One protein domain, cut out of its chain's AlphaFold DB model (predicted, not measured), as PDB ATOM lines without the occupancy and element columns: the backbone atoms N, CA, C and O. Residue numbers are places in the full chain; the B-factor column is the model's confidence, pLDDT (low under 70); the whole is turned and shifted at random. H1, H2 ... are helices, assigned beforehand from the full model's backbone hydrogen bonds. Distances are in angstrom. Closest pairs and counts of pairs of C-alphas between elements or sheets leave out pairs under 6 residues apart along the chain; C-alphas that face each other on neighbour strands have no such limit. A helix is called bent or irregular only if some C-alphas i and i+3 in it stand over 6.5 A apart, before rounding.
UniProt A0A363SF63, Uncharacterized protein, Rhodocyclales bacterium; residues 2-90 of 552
ATOM      1  N   ILE A   2     108.018 131.270 113.365       78.25
ATOM      2  CA  ILE A   2     108.678 129.946 113.313       78.25
ATOM      3  C   ILE A   2     109.798 129.906 112.260       78.25
ATOM      4  O   ILE A   2     110.889 129.415 112.540       78.25
ATOM      5  N   GLU A   3     109.561 130.482 111.081       78.75
ATOM      6  CA  GLU A   3     110.561 130.558 110.007       78.75
ATOM      7  C   GLU A   3     111.785 131.394 110.396       78.75
ATOM      8  O   GLU A   3     112.907 130.927 110.226       78.75
ATOM      9  N   HIS A   4     111.588 132.566 111.009       79.00
ATOM     10  CA  HIS A   4     112.680 133.422 111.489       79.00
ATOM     11  C   HIS A   4     113.545 132.714 112.546       79.00
ATOM     12  O   HIS A   4     114.768 132.689 112.442       79.00
ATOM     13  N   ILE A   5     112.921 132.053 113.529       79.56
ATOM     14  CA  ILE A   5     113.644 131.280 114.555       79.56
ATOM     15  C   ILE A   5     114.402 130.102 113.918       79.56
ATOM     16  O   ILE A   5     115.528 129.799 114.313       79.56
ATOM     17  N   SER A   6     113.804 129.442 112.922       79.12
ATOM     18  CA  SER A   6     114.437 128.352 112.172       79.12
ATOM     19  C   SER A   6     115.659 128.837 111.381       79.12
ATOM     20  O   SER A   6     116.705 128.186 111.411       79.12
ATOM     21  N   GLN A   7     115.568 130.003 110.736       79.00
ATOM     22  CA  GLN A   7     116.678 130.624 110.011       79.00
ATOM     23  C   GLN A   7     117.809 131.061 110.950       79.00
ATOM     24  O   GLN A   7     118.960 130.700 110.714       79.00
ATOM     25  N   GLU A   8     117.500 131.730 112.064       76.69
ATOM     26  CA  GLU A   8     118.485 132.111 113.087       76.69
ATOM     27  C   GLU A   8     119.168 130.896 113.733       76.69
ATOM     28  O   GLU A   8     120.351 130.943 114.053       76.69
ATOM     29  N   SER A   9     118.453 129.779 113.895       76.31
ATOM     30  CA  SER A   9     119.018 128.531 114.423       76.31
ATOM     31  C   SER A   9     119.989 127.854 113.445       76.31
ATOM     32  O   SER A   9     120.974 127.246 113.866       76.31
ATOM     33  N   ARG A  10     119.720 127.949 112.136       74.81
ATOM     34  CA  ARG A  10     120.517 127.294 111.081       74.81
ATOM     35  C   ARG A  10     121.685 128.143 110.586       74.81
ATOM     36  O   ARG A  10     122.729 127.592 110.248       74.81
ATOM     37  N   HIS A  11     121.494 129.455 110.515       73.69
ATOM     38  CA  HIS A  11     122.412 130.385 109.857       73.69
ATOM     39  C   HIS A  11     122.806 131.577 110.738       73.69
ATOM     40  O   HIS A  11     123.762 132.279 110.414       73.69
ATOM     41  N   GLY A  12     122.118 131.799 111.860       66.56
ATOM     42  CA  GLY A  12     122.450 132.861 112.803       66.56
ATOM     43  C   GLY A  12     123.669 132.513 113.662       66.56
ATOM     44  O   GLY A  12     123.915 131.365 114.026       66.56
ATOM     45  N   GLY A  13     124.443 133.529 114.049       65.06
ATOM     46  CA  GLY A  13     125.601 133.370 114.941       65.06
ATOM     47  C   GLY A  13     125.245 133.100 116.413       65.06
ATOM     48  O   GLY A  13     126.130 133.039 117.269       65.06
ATOM     49  N   ARG A  14     123.953 132.983 116.749       74.56
ATOM     50  CA  ARG A  14     123.459 132.878 118.129       74.56
ATOM     51  C   ARG A  14     123.383 131.417 118.579       74.56
ATOM     52  O   ARG A  14     122.940 130.537 117.853       74.56
ATOM     53  N   ARG A  15     123.784 131.141 119.827       74.31
ATOM     54  CA  ARG A  15     123.691 129.791 120.417       74.31
ATOM     55  C   ARG A  15     122.223 129.357 120.532       74.31
ATOM     56  O   ARG A  15     121.389 130.149 120.961       74.31
ATOM     57  N   ILE A  16     121.939 128.074 120.297       73.44
ATOM     58  CA  ILE A  16     120.585 127.488 120.395       73.44
ATOM     59  C   ILE A  16     119.937 127.750 121.766       73.44
ATOM     60  O   ILE A  16     118.763 128.095 121.840       73.44
ATOM     61  N   LEU A  17     120.700 127.659 122.863       68.50
ATOM     62  CA  LEU A  17     120.204 127.986 124.209       68.50
ATOM     63  C   LEU A  17     119.780 129.454 124.346       68.50
ATOM     64  O   LEU A  17     118.799 129.750 125.022       68.50
ATOM     65  N   THR A  18     120.501 130.370 123.696       70.69
ATOM     66  CA  THR A  18     120.152 131.792 123.672       70.69
ATOM     67  C   THR A  18     118.869 132.008 122.878       70.69
ATOM     68  O   THR A  18     118.003 132.736 123.344       70.69
ATOM     69  N   LEU A  19     118.720 131.345 121.727       77.62
ATOM     70  CA  LEU A  19     117.492 131.389 120.927       77.62
ATOM     71  C   LEU A  19     116.298 130.849 121.712       77.62
ATOM     72  O   LEU A  19     115.292 131.539 121.805       77.62
ATOM     73  N   LYS A  20     116.441 129.693 122.371       77.75
ATOM     74  CA  LYS A  20     115.405 129.140 123.251       77.75
ATOM     75  C   LYS A  20     114.993 130.137 124.334       77.75
ATOM     76  O   LYS A  20     113.812 130.411 124.483       77.75
ATOM     77  N   TYR A  21     115.961 130.712 125.048       76.12
ATOM     78  CA  TYR A  21     115.669 131.682 126.102       76.12
ATOM     79  C   TYR A  21     114.957 132.930 125.571       76.12
ATOM     80  O   TYR A  21     114.056 133.446 126.219       76.12
ATOM     81  N   MET A  22     115.346 133.430 124.396       77.62
ATOM     82  CA  MET A  22     114.676 134.572 123.773       77.62
ATOM     83  C   MET A  22     113.244 134.223 123.366       77.62
ATOM     84  O   MET A  22     112.335 134.988 123.674       77.62
ATOM     85  N   THR A  23     113.034 133.059 122.746       82.06
ATOM     86  CA  THR A  23     111.703 132.578 122.362       82.06
ATOM     87  C   THR A  23     110.806 132.394 123.580       82.06
ATOM     88  O   THR A  23     109.690 132.891 123.557       82.06
ATOM     89  N   ASP A  24     111.308 131.788 124.662       80.88
ATOM     90  CA  ASP A  24     110.557 131.614 125.912       80.88
ATOM     91  C   ASP A  24     110.125 132.969 126.506       80.88
ATOM     92  O   ASP A  24     109.054 133.075 127.098       80.88
ATOM     93  N   ARG A  25     110.940 134.023 126.353       82.31
ATOM     94  CA  ARG A  25     110.593 135.384 126.806       82.31
ATOM     95  C   ARG A  25     109.596 136.077 125.890       82.31
ATOM     96  O   ARG A  25     108.754 136.825 126.380       82.31
ATOM     97  N   LEU A  26     109.677 135.838 124.585       83.69
ATOM     98  CA  LEU A  26     108.688 136.347 123.647       83.69
ATOM     99  C   LEU A  26     107.333 135.660 123.872       83.69
ATOM    100  O   LEU A  26     106.339 136.355 124.022       83.69
ATOM    101  N   SER A  27     107.287 134.328 123.962       77.75
ATOM    102  CA  SER A  27     106.032 133.584 124.129       77.75
ATOM    103  C   SER A  27     105.439 133.751 125.531       77.75
ATOM    104  O   SER A  27     104.353 134.294 125.670       77.75
ATOM    105  N   ASN A  28     106.178 133.379 126.580       74.00
ATOM    106  CA  ASN A  28     105.618 133.206 127.930       74.00
ATOM    107  C   ASN A  28     105.641 134.490 128.773       74.00
ATOM    108  O   ASN A  28     105.500 134.459 129.995       74.00
ATOM    109  N   SER A  29     106.019 135.625 128.191       81.50
ATOM    110  CA  SER A  29     106.061 136.894 128.926       81.50
ATOM    111  C   SER A  29     105.496 138.023 128.092       81.50
ATOM    112  O   SER A  29     104.621 138.728 128.578       81.50
ATOM    113  N   PHE A  30     105.950 138.183 126.847       90.94
ATOM    114  CA  PHE A  30     105.423 139.229 125.976       90.94
ATOM    115  C   PHE A  30     104.070 138.867 125.356       90.94
ATOM    116  O   PHE A  30     103.145 139.654 125.508       90.94
ATOM    117  N   MET A  31     103.927 137.705 124.706       89.69
ATOM    118  CA  MET A  31     102.670 137.325 124.042       89.69
ATOM    119  C   MET A  31     101.543 137.058 125.041       89.69
ATOM    120  O   MET A  31     100.474 137.628 124.879       89.69
ATOM    121  N   ASP A  32     101.804 136.327 126.131       87.56
ATOM    122  CA  ASP A  32     100.805 136.134 127.199       87.56
ATOM    123  C   ASP A  32     100.300 137.472 127.771       87.56
ATOM    124  O   ASP A  32      99.107 137.653 128.042       87.56
ATOM    125  N   TRP A  33     101.212 138.437 127.946       93.00
ATOM    126  CA  TRP A  33     100.851 139.787 128.365       93.00
ATOM    127  C   TRP A  33     100.070 140.523 127.268       93.00
ATOM    128  O   TRP A  33      99.052 141.138 127.577       93.00
ATOM    129  N   ALA A  34     100.509 140.451 126.012       91.19
ATOM    130  CA  ALA A  34      99.888 141.132 124.879       91.19
ATOM    131  C   ALA A  34      98.446 140.650 124.660       91.19
ATOM    132  O   ALA A  34      97.534 141.473 124.591       91.19
ATOM    133  N   ASP A  35      98.223 139.336 124.668       89.56
ATOM    134  CA  ASP A  35      96.902 138.717 124.544       89.56
ATOM    135  C   ASP A  35      95.970 139.167 125.678       89.56
ATOM    136  O   ASP A  35      94.822 139.545 125.444       89.56
ATOM    137  N   SER A  36      96.490 139.220 126.908       89.75
ATOM    138  CA  SER A  36      95.729 139.647 128.090       89.75
ATOM    139  C   SER A  36      95.448 141.157 128.141       89.75
ATOM    140  O   SER A  36      94.601 141.587 128.919       89.75
ATOM    141  N   ASN A  37      96.152 141.971 127.346       90.50
ATOM    142  CA  ASN A  37      96.070 143.438 127.364       90.50
ATOM    143  C   ASN A  37      95.586 144.029 126.027       90.50
ATOM    144  O   ASN A  37      95.817 145.203 125.750       90.50
ATOM    145  N   GLY A  38      94.886 143.236 125.207       89.19
ATOM    146  CA  GLY A  38      94.226 143.728 123.992       89.19
ATOM    147  C   GLY A  38      95.158 143.933 122.795       89.19
ATOM    148  O   GLY A  38      94.844 144.729 121.914       89.19
ATOM    149  N   HIS A  39      96.276 143.208 122.745       90.88
ATOM    150  CA  HIS A  39      97.234 143.206 121.635       90.88
ATOM    151  C   HIS A  39      97.436 141.805 121.007       90.88
ATOM    152  O   HIS A  39      98.580 141.377 120.840       90.88
ATOM    153  N   PRO A  40      96.371 141.065 120.636       87.94
ATOM    154  CA  PRO A  40      96.504 139.715 120.068       87.94
ATOM    155  C   PRO A  40      97.186 139.698 118.688       87.94
ATOM    156  O   PRO A  40      97.661 138.670 118.210       87.94
ATOM    157  N   ASP A  41      97.247 140.851 118.026       88.69
ATOM    158  CA  ASP A  41      97.852 141.067 116.717       88.69
ATOM    159  C   ASP A  41      99.302 141.580 116.804       88.69
ATOM    160  O   ASP A  41      99.866 141.989 115.789       88.69
ATOM    161  N   ALA A  42      99.941 141.513 117.980       88.50
ATOM    162  CA  ALA A  42     101.269 142.076 118.259       88.50
ATOM    163  C   ALA A  42     102.408 141.602 117.334       88.50
ATOM    164  O   ALA A  42     103.460 142.229 117.310       88.50
ATOM    165  N   LEU A  43     102.240 140.512 116.581       88.38
ATOM    166  CA  LEU A  43     103.242 140.009 115.627       88.38
ATOM    167  C   LEU A  43     102.844 140.212 114.155       88.38
ATOM    168  O   LEU A  43     103.575 139.792 113.260       88.38
ATOM    169  N   SER A  44     101.669 140.788 113.894       86.75
ATOM    170  CA  SER A  44     101.075 140.855 112.553       86.75
ATOM    171  C   SER A  44     101.691 141.946 111.674       86.75
ATOM    172  O   SER A  44     101.824 141.762 110.465       86.75
ATOM    173  N   SER A  45     102.100 143.064 112.275       89.38
ATOM    174  CA  SER A  45     102.694 144.211 111.593       89.38
ATOM    175  C   SER A  45     103.701 144.917 112.494       89.38
ATOM    176  O   SER A  45     103.688 144.770 113.719       89.38
ATOM    177  N   LYS A  46     104.567 145.729 111.881       87.25
ATOM    178  CA  LYS A  46     105.548 146.546 112.601       87.25
ATOM    179  C   LYS A  46     104.856 147.518 113.566       87.25
ATOM    180  O   LYS A  46     105.327 147.731 114.682       87.25
ATOM    181  N   GLU A  47     103.738 148.102 113.150       87.88
ATOM    182  CA  GLU A  47     102.957 149.069 113.921       87.88
ATOM    183  C   GLU A  47     102.294 148.411 115.138       87.88
ATOM    184  O   GLU A  47     102.353 148.959 116.247       87.88
ATOM    185  N   ALA A  48     101.724 147.215 114.954       89.69
ATOM    186  CA  ALA A  48     101.139 146.427 116.036       89.69
ATOM    187  C   ALA A  48     102.217 145.991 117.041       89.69
ATOM    188  O   ALA A  48     102.069 146.216 118.246       89.69
ATOM    189  N   ALA A  49     103.356 145.489 116.551       89.94
ATOM    190  CA  ALA A  49     104.500 145.105 117.376       89.94
ATOM    191  C   ALA A  49     105.045 146.269 118.202       89.94
ATOM    192  O   ALA A  49     105.294 146.126 119.397       89.94
ATOM    193  N   ARG A  50     105.185 147.450 117.593       90.69
ATOM    194  CA  ARG A  50     105.643 148.662 118.283       90.69
ATOM    195  C   ARG A  50     104.676 149.088 119.386       90.69
ATOM    196  O   ARG A  50     105.114 149.458 120.476       90.69
ATOM    197  N   THR A  51     103.376 149.050 119.107       90.00
ATOM    198  CA  THR A  51     102.332 149.448 120.062       90.00
ATOM    199  C   THR A  51     102.320 148.511 121.267       90.00
ATOM    200  O   THR A  51     102.441 148.974 122.405       90.00
ATOM    201  N   ALA A  52     102.298 147.201 121.018       91.94
ATOM    202  CA  ALA A  52     102.358 146.183 122.058       91.94
ATOM    203  C   ALA A  52     103.672 146.261 122.856       91.94
ATOM    204  O   ALA A  52     103.661 146.246 124.086       91.94
ATOM    205  N   PHE A  53     104.816 146.428 122.184       93.06
ATOM    206  CA  PHE A  53     106.118 146.536 122.845       93.06
ATOM    207  C   PHE A  53     106.219 147.761 123.762       93.06
ATOM    208  O   PHE A  53     106.792 147.673 124.852       93.06
ATOM    209  N   ARG A  54     105.620 148.893 123.374       91.62
ATOM    210  CA  ARG A  54     105.553 150.090 124.221       91.62
ATOM    211  C   ARG A  54     104.769 149.832 125.506       91.62
ATOM    212  O   ARG A  54     105.256 150.181 126.582       91.62
ATOM    213  N   GLY A  55     103.594 149.212 125.397       90.38
ATOM    214  CA  GLY A  55     102.790 148.837 126.562       90.38
ATOM    215  C   GLY A  55     103.514 147.824 127.453       90.38
ATOM    216  O   GLY A  55     103.556 147.989 128.672       90.38
ATOM    217  N   TYR A  56     104.200 146.852 126.850       92.88
ATOM    218  CA  TYR A  56     104.991 145.869 127.585       92.88
ATOM    219  C   TYR A  56     106.154 146.513 128.347       92.88
ATOM    220  O   TYR A  56     106.417 146.160 129.495       92.88
ATOM    221  N   CYS A  57     106.837 147.498 127.757       91.56
ATOM    222  CA  CYS A  57     107.899 148.229 128.448       91.56
ATOM    223  C   CYS A  57     107.376 148.979 129.678       91.56
ATOM    224  O   CYS A  57     108.047 148.967 130.711       91.56
ATOM    225  N   ALA A  58     106.183 149.578 129.589       90.25
ATOM    226  CA  ALA A  58     105.527 150.221 130.725       90.25
ATOM    227  C   ALA A  58     105.160 149.202 131.817       90.25
ATOM    228  O   ALA A  58     105.486 149.422 132.979       90.25
ATOM    229  N   TYR A  59     104.587 148.055 131.439       92.19
ATOM    230  CA  TYR A  59     104.284 146.950 132.355       92.19
ATOM    231  C   TYR A  59     105.530 146.434 133.090       92.19
ATOM    232  O   TYR A  59     105.530 146.277 134.310       92.19
ATOM    233  N   VAL A  60     106.625 146.196 132.364       90.25
ATOM    234  CA  VAL A  60     107.894 145.764 132.967       90.25
ATOM    235  C   VAL A  60     108.458 146.850 133.888       90.25
ATOM    236  O   VAL A  60     108.959 146.530 134.963       90.25
ATOM    237  N   GLY A  61     108.355 148.124 133.495       89.06
ATOM    238  CA  GLY A  61     108.773 149.262 134.315       89.06
ATOM    239  C   GLY A  61     107.997 149.370 135.629       89.06
ATOM    240  O   GLY A  61     108.612 149.545 136.677       89.06
ATOM    241  N   ASP A  62     106.677 149.188 135.593       88.38
ATOM    242  CA  ASP A  62     105.817 149.181 136.780       88.38
ATOM    243  C   ASP A  62     106.174 148.028 137.732       88.38
ATOM    244  O   ASP A  62     106.357 148.228 138.930       88.38
ATOM    245  N   ARG A  63     106.432 146.827 137.196       88.12
ATOM    246  CA  ARG A  63     106.902 145.687 138.006       88.12
ATOM    247  C   ARG A  63     108.263 145.917 138.659       88.12
ATOM    248  O   ARG A  63     108.493 145.400 139.752       88.12
ATOM    249  N   VAL A  64     109.158 146.658 138.004       87.12
ATOM    250  CA  VAL A  64     110.421 147.096 138.617       87.12
ATOM    251  C   VAL A  64     110.149 148.130 139.709       87.12
ATOM    252  O   VAL A  64     110.686 147.996 140.803       87.12
ATOM    253  N   GLY A  65     109.276 149.110 139.458       81.56
ATOM    254  CA  GLY A  65     108.888 150.124 140.446       81.56
ATOM    255  C   GLY A  65     108.229 149.539 141.701       81.56
ATOM    256  O   GLY A  65     108.443 150.038 142.802       81.56
ATOM    257  N   GLN A  66     107.494 148.437 141.554       85.00
ATOM    258  CA  GLN A  66     106.866 147.692 142.650       85.00
ATOM    259  C   GLN A  66     107.798 146.664 143.319       85.00
ATOM    260  O   GLN A  66     107.347 145.891 144.160       85.00
ATOM    261  N   ASN A  67     109.084 146.609 142.948       79.31
ATOM    262  CA  ASN A  67     110.058 145.619 143.429       79.31
ATOM    263  C   ASN A  67     109.651 144.147 143.203       79.31
ATOM    264  O   ASN A  67     110.164 143.244 143.864       79.31
ATOM    265  N   LEU A  68     108.762 143.869 142.244       74.56
ATOM    266  CA  LEU A  68     108.372 142.499 141.884       74.56
ATOM    267  C   LEU A  68     109.454 141.792 141.060       74.56
ATOM    268  O   LEU A  68     109.512 140.562 141.032       74.56
ATOM    269  N   ILE A  69     110.277 142.561 140.345       83.94
ATOM    270  CA  ILE A  69     111.441 142.092 139.585       83.94
ATOM    271  C   ILE A  69     112.574 143.119 139.694       83.94
ATOM    272  O   ILE A  69     112.322 144.312 139.838       83.94
ATOM    273  N   SER A  70     113.830 142.675 139.588       77.81
ATOM    274  CA  SER A  70     114.974 143.596 139.585       77.81
ATOM    275  C   SER A  70     115.066 144.399 138.285       77.81
ATOM    276  O   SER A  70     114.645 143.924 137.225       77.81
ATOM    277  N   ILE A  71     115.696 145.580 138.338       78.19
ATOM    278  CA  ILE A  71     115.931 146.425 137.155       78.19
ATOM    279  C   ILE A  71     116.698 145.674 136.058       78.19
ATOM    280  O   ILE A  71     116.337 145.749 134.887       78.19
ATOM    281  N   THR A  72     117.678 144.850 136.445       75.00
ATOM    282  CA  THR A  72     118.450 143.985 135.542       75.00
ATOM    283  C   THR A  72     117.566 142.945 134.860       75.00
ATOM    284  O   THR A  72     117.682 142.722 133.655       75.00
ATOM    285  N   THR A  73     116.650 142.323 135.607       77.56
ATOM    286  CA  THR A  73     115.693 141.351 135.052       77.56
ATOM    287  C   THR A  73     114.734 142.036 134.078       77.56
ATOM    288  O   THR A  73     114.514 141.529 132.977       77.56
ATOM    289  N   GLY A  74     114.220 143.215 134.441       84.44
ATOM    290  CA  GLY A  74     113.348 144.015 133.582       84.44
ATOM    291  C   GLY A  74     114.035 144.465 132.288       84.44
ATOM    292  O   GLY A  74     113.477 144.287 131.204       84.44
ATOM    293  N   ALA A  75     115.273 144.957 132.373       85.00
ATOM    294  CA  ALA A  75     116.073 145.333 131.206       85.00
ATOM    295  C   ALA A  75     116.290 144.138 130.266       85.00
ATOM    296  O   ALA A  75     116.051 144.243 129.064       85.00
ATOM    297  N   GLN A  76     116.635 142.961 130.808       82.75
ATOM    298  CA  GLN A  76     116.775 141.746 130.001       82.75
ATOM    299  C   GLN A  76     115.478 141.370 129.280       82.75
ATOM    300  O   GLN A  76     115.530 140.980 128.112       82.75
ATOM    301  N   TYR A  77     114.323 141.487 129.939       87.62
ATOM    302  CA  TYR A  77     113.033 141.180 129.314       87.62
ATOM    303  C   TYR A  77     112.780 142.090 128.114       87.62
ATOM    304  O   TYR A  77     112.464 141.597 127.031       87.62
ATOM    305  N   GLN A  78     112.993 143.395 128.277       89.31
ATOM    306  CA  GLN A  78     112.812 144.366 127.200       89.31
ATOM    307  C   GLN A  78     113.791 144.125 126.044       89.31
ATOM    308  O   GLN A  78     113.366 144.048 124.894       89.31
ATOM    309  N   THR A  79     115.085 143.923 126.322       87.81
ATOM    310  CA  THR A  79     116.103 143.719 125.277       87.81
ATOM    311  C   THR A  79     115.875 142.441 124.470       87.81
ATOM    312  O   THR A  79     116.071 142.442 123.257       87.81
ATOM    313  N   LYS A  80     115.483 141.330 125.113       86.62
ATOM    314  CA  LYS A  80     115.271 140.057 124.398       86.62
ATOM    315  C   LYS A  80     114.028 140.084 123.518       86.62
ATOM    316  O   LYS A  80     114.084 139.578 122.401       86.62
ATOM    317  N   VAL A  81     112.948 140.691 124.004       88.62
ATOM    318  CA  VAL A  81     111.719 140.871 123.223       88.62
ATOM    319  C   VAL A  81     111.982 141.807 122.045       88.62
ATOM    320  O   VAL A  81     111.680 141.442 120.914       88.62
ATOM    321  N   LEU A  82     112.641 142.948 122.281       89.12
ATOM    322  CA  LEU A  82     113.013 143.889 121.223       89.12
ATOM    323  C   LEU A  82     113.848 143.223 120.128       89.12
ATOM    324  O   LEU A  82     113.531 143.360 118.956       89.12
ATOM    325  N   ALA A  83     114.881 142.463 120.505       85.44
ATOM    326  CA  ALA A  83     115.758 141.804 119.541       85.44
ATOM    327  C   ALA A  83     115.005 140.826 118.624       85.44
ATOM    328  O   ALA A  83     115.338 140.719 117.445       85.44
ATOM    329  N   LEU A  84     113.996 140.121 119.149       85.75
ATOM    330  CA  LEU A  84     113.164 139.224 118.347       85.75
ATOM    331  C   LEU A  84     112.162 139.983 117.480       85.75
ATOM    332  O   LEU A  84     112.023 139.641 116.313       85.75
ATOM    333  N   LEU A  85     111.495 141.014 118.004       87.25
ATOM    334  CA  LEU A  85     110.563 141.821 117.208       87.25
ATOM    335  C   LEU A  85     111.285 142.557 116.071       87.25
ATOM    336  O   LEU A  85     110.806 142.556 114.940       87.25
ATOM    337  N   SER A  86     112.470 143.108 116.341       86.56
ATOM    338  CA  SER A  86     113.318 143.746 115.330       86.56
ATOM    339  C   SER A  86     113.768 142.765 114.253       86.56
ATOM    340  O   SER A  86     113.737 143.107 113.077       86.56
ATOM    341  N   GLY A  87     114.122 141.533 114.634       83.94
ATOM    342  CA  GLY A  87     114.452 140.480 113.672       83.94
ATOM    343  C   GLY A  87     113.248 140.017 112.846       83.94
ATOM    344  O   GLY A  87     113.382 139.789 111.650       83.94
ATOM    345  N   LEU A  88     112.067 139.909 113.462       85.69
ATOM    346  CA  LEU A  88     110.836 139.476 112.791       85.69
ATOM    347  C   LEU A  88     110.322 140.479 111.760       85.69
ATOM    348  O   LEU A  88     109.751 140.064 110.756       85.69
ATOM    349  N   HIS A  89     110.496 141.773 112.024       85.38
ATOM    350  CA  HIS A  89     110.024 142.855 111.159       85.38
ATOM    351  C   HIS A  89     111.150 143.548 110.384       85.38
ATOM    352  O   HIS A  89     110.897 144.591 109.786       85.38
ATOM    353  N   GLU A  90     112.373 143.007 110.431       82.69
ATOM    354  CA  GLU A  90     113.572 143.567 109.787       82.69
ATOM    355  C   GLU A  90     113.727 145.081 110.046       82.69
ATOM    356  O   GLU A  90     113.941 145.888 109.143       82.69
TER     357      GLU A  90
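What this domain is: This is residues 2 to 90 of the 552 residues of an uncharacterized protein of Rhodocyclales bacterium (UniProt A0A363SF63). Two helical hairpins make two crossed layers: H3 and H4 lie side by side, nearly antiparallel, and H2 of the other hairpin crosses over one face of that pair at about a right angle. H1 folds back from the first residues of H2, set well off from H2's centre, and comes near the last residues of H4. The printed part has 89 residues with four named helices, in the order H1, H2, H3, H4, and no named strand; the class is all helix. It is compact, with a radius of gyration of the C-alphas of 13.1 A, but elongated in outline, with spans of 40 by 26 by 18 A.

How they stand to each other: H2, residues 16 to 36, is the hub and touches the three other helices. It touches H4, residues 71 to 88, with residues 22 to 30 alone, against residues 77 to 84 of H4; the closest C-alphas are those of Leu 26 and Val 81, 5.5 A apart, and the lines are about perpendicular at 85 degrees. H2 touches H3, residues 46 to 65, with residues 30 to 34 alone, against residues 52 to 56 of H3; the closest C-alphas, of Ala 34 and Ala 52, are 6.3 A apart, and the lines are about perpendicular at 90 degrees. H3 and H4 form a helical hairpin and touch at a shallow tilt of 7 degrees, opposite ways, with the closest C-alphas, of Val 64 and Ile 71, 5.7 A apart. H1, residues 2 to 11, forms a helical hairpin with H2 at a shallow tilt of 18 degrees, opposite ways; it touches residues 16 to 19 of H2 alone, and the closest C-alphas, of Ser 9 and Ile 16, are 6.3 A apart. The helix packing is part aligned, part crossed: two of these four touching pairs are at a shallow tilt. H1 and H4 are close but not clearly touching, with the C-alphas of His 4 and Leu 88 6.5 A apart, and about perpendicular at 86 degrees. H1 and H3 are apart. Every O i to N i+4 pair is within hydrogen-bond range in H1, H3 and H4; in H2 it is 15 of 17.

Where its parts are: H2 measures 28.7 A from C-alpha 16 at (120.585, 127.488, 120.395) to C-alpha 36; it is neither bent nor irregular, but only just: C-alphas 28 and 31 are 6.4 A apart. H3 measures 28.3 A and H4 25.8 A, ending at C-alpha 88 at (110.836, 139.476, 112.791). H1 measures 14.2 A and begins at C-alpha 2 at (108.678, 129.946, 113.313).

The domain as a whole: The two C-alphas farthest apart are those of His 11 and Gln 66, at 40.2 A. The printed part has no cut. No link is long: H1 to H2 and H3 to H4 are tight, and H2 to H3, nine residues, is short. The mean pLDDT of the printed part is 83.8; residues 12 to 13 and residue 17 are under 70.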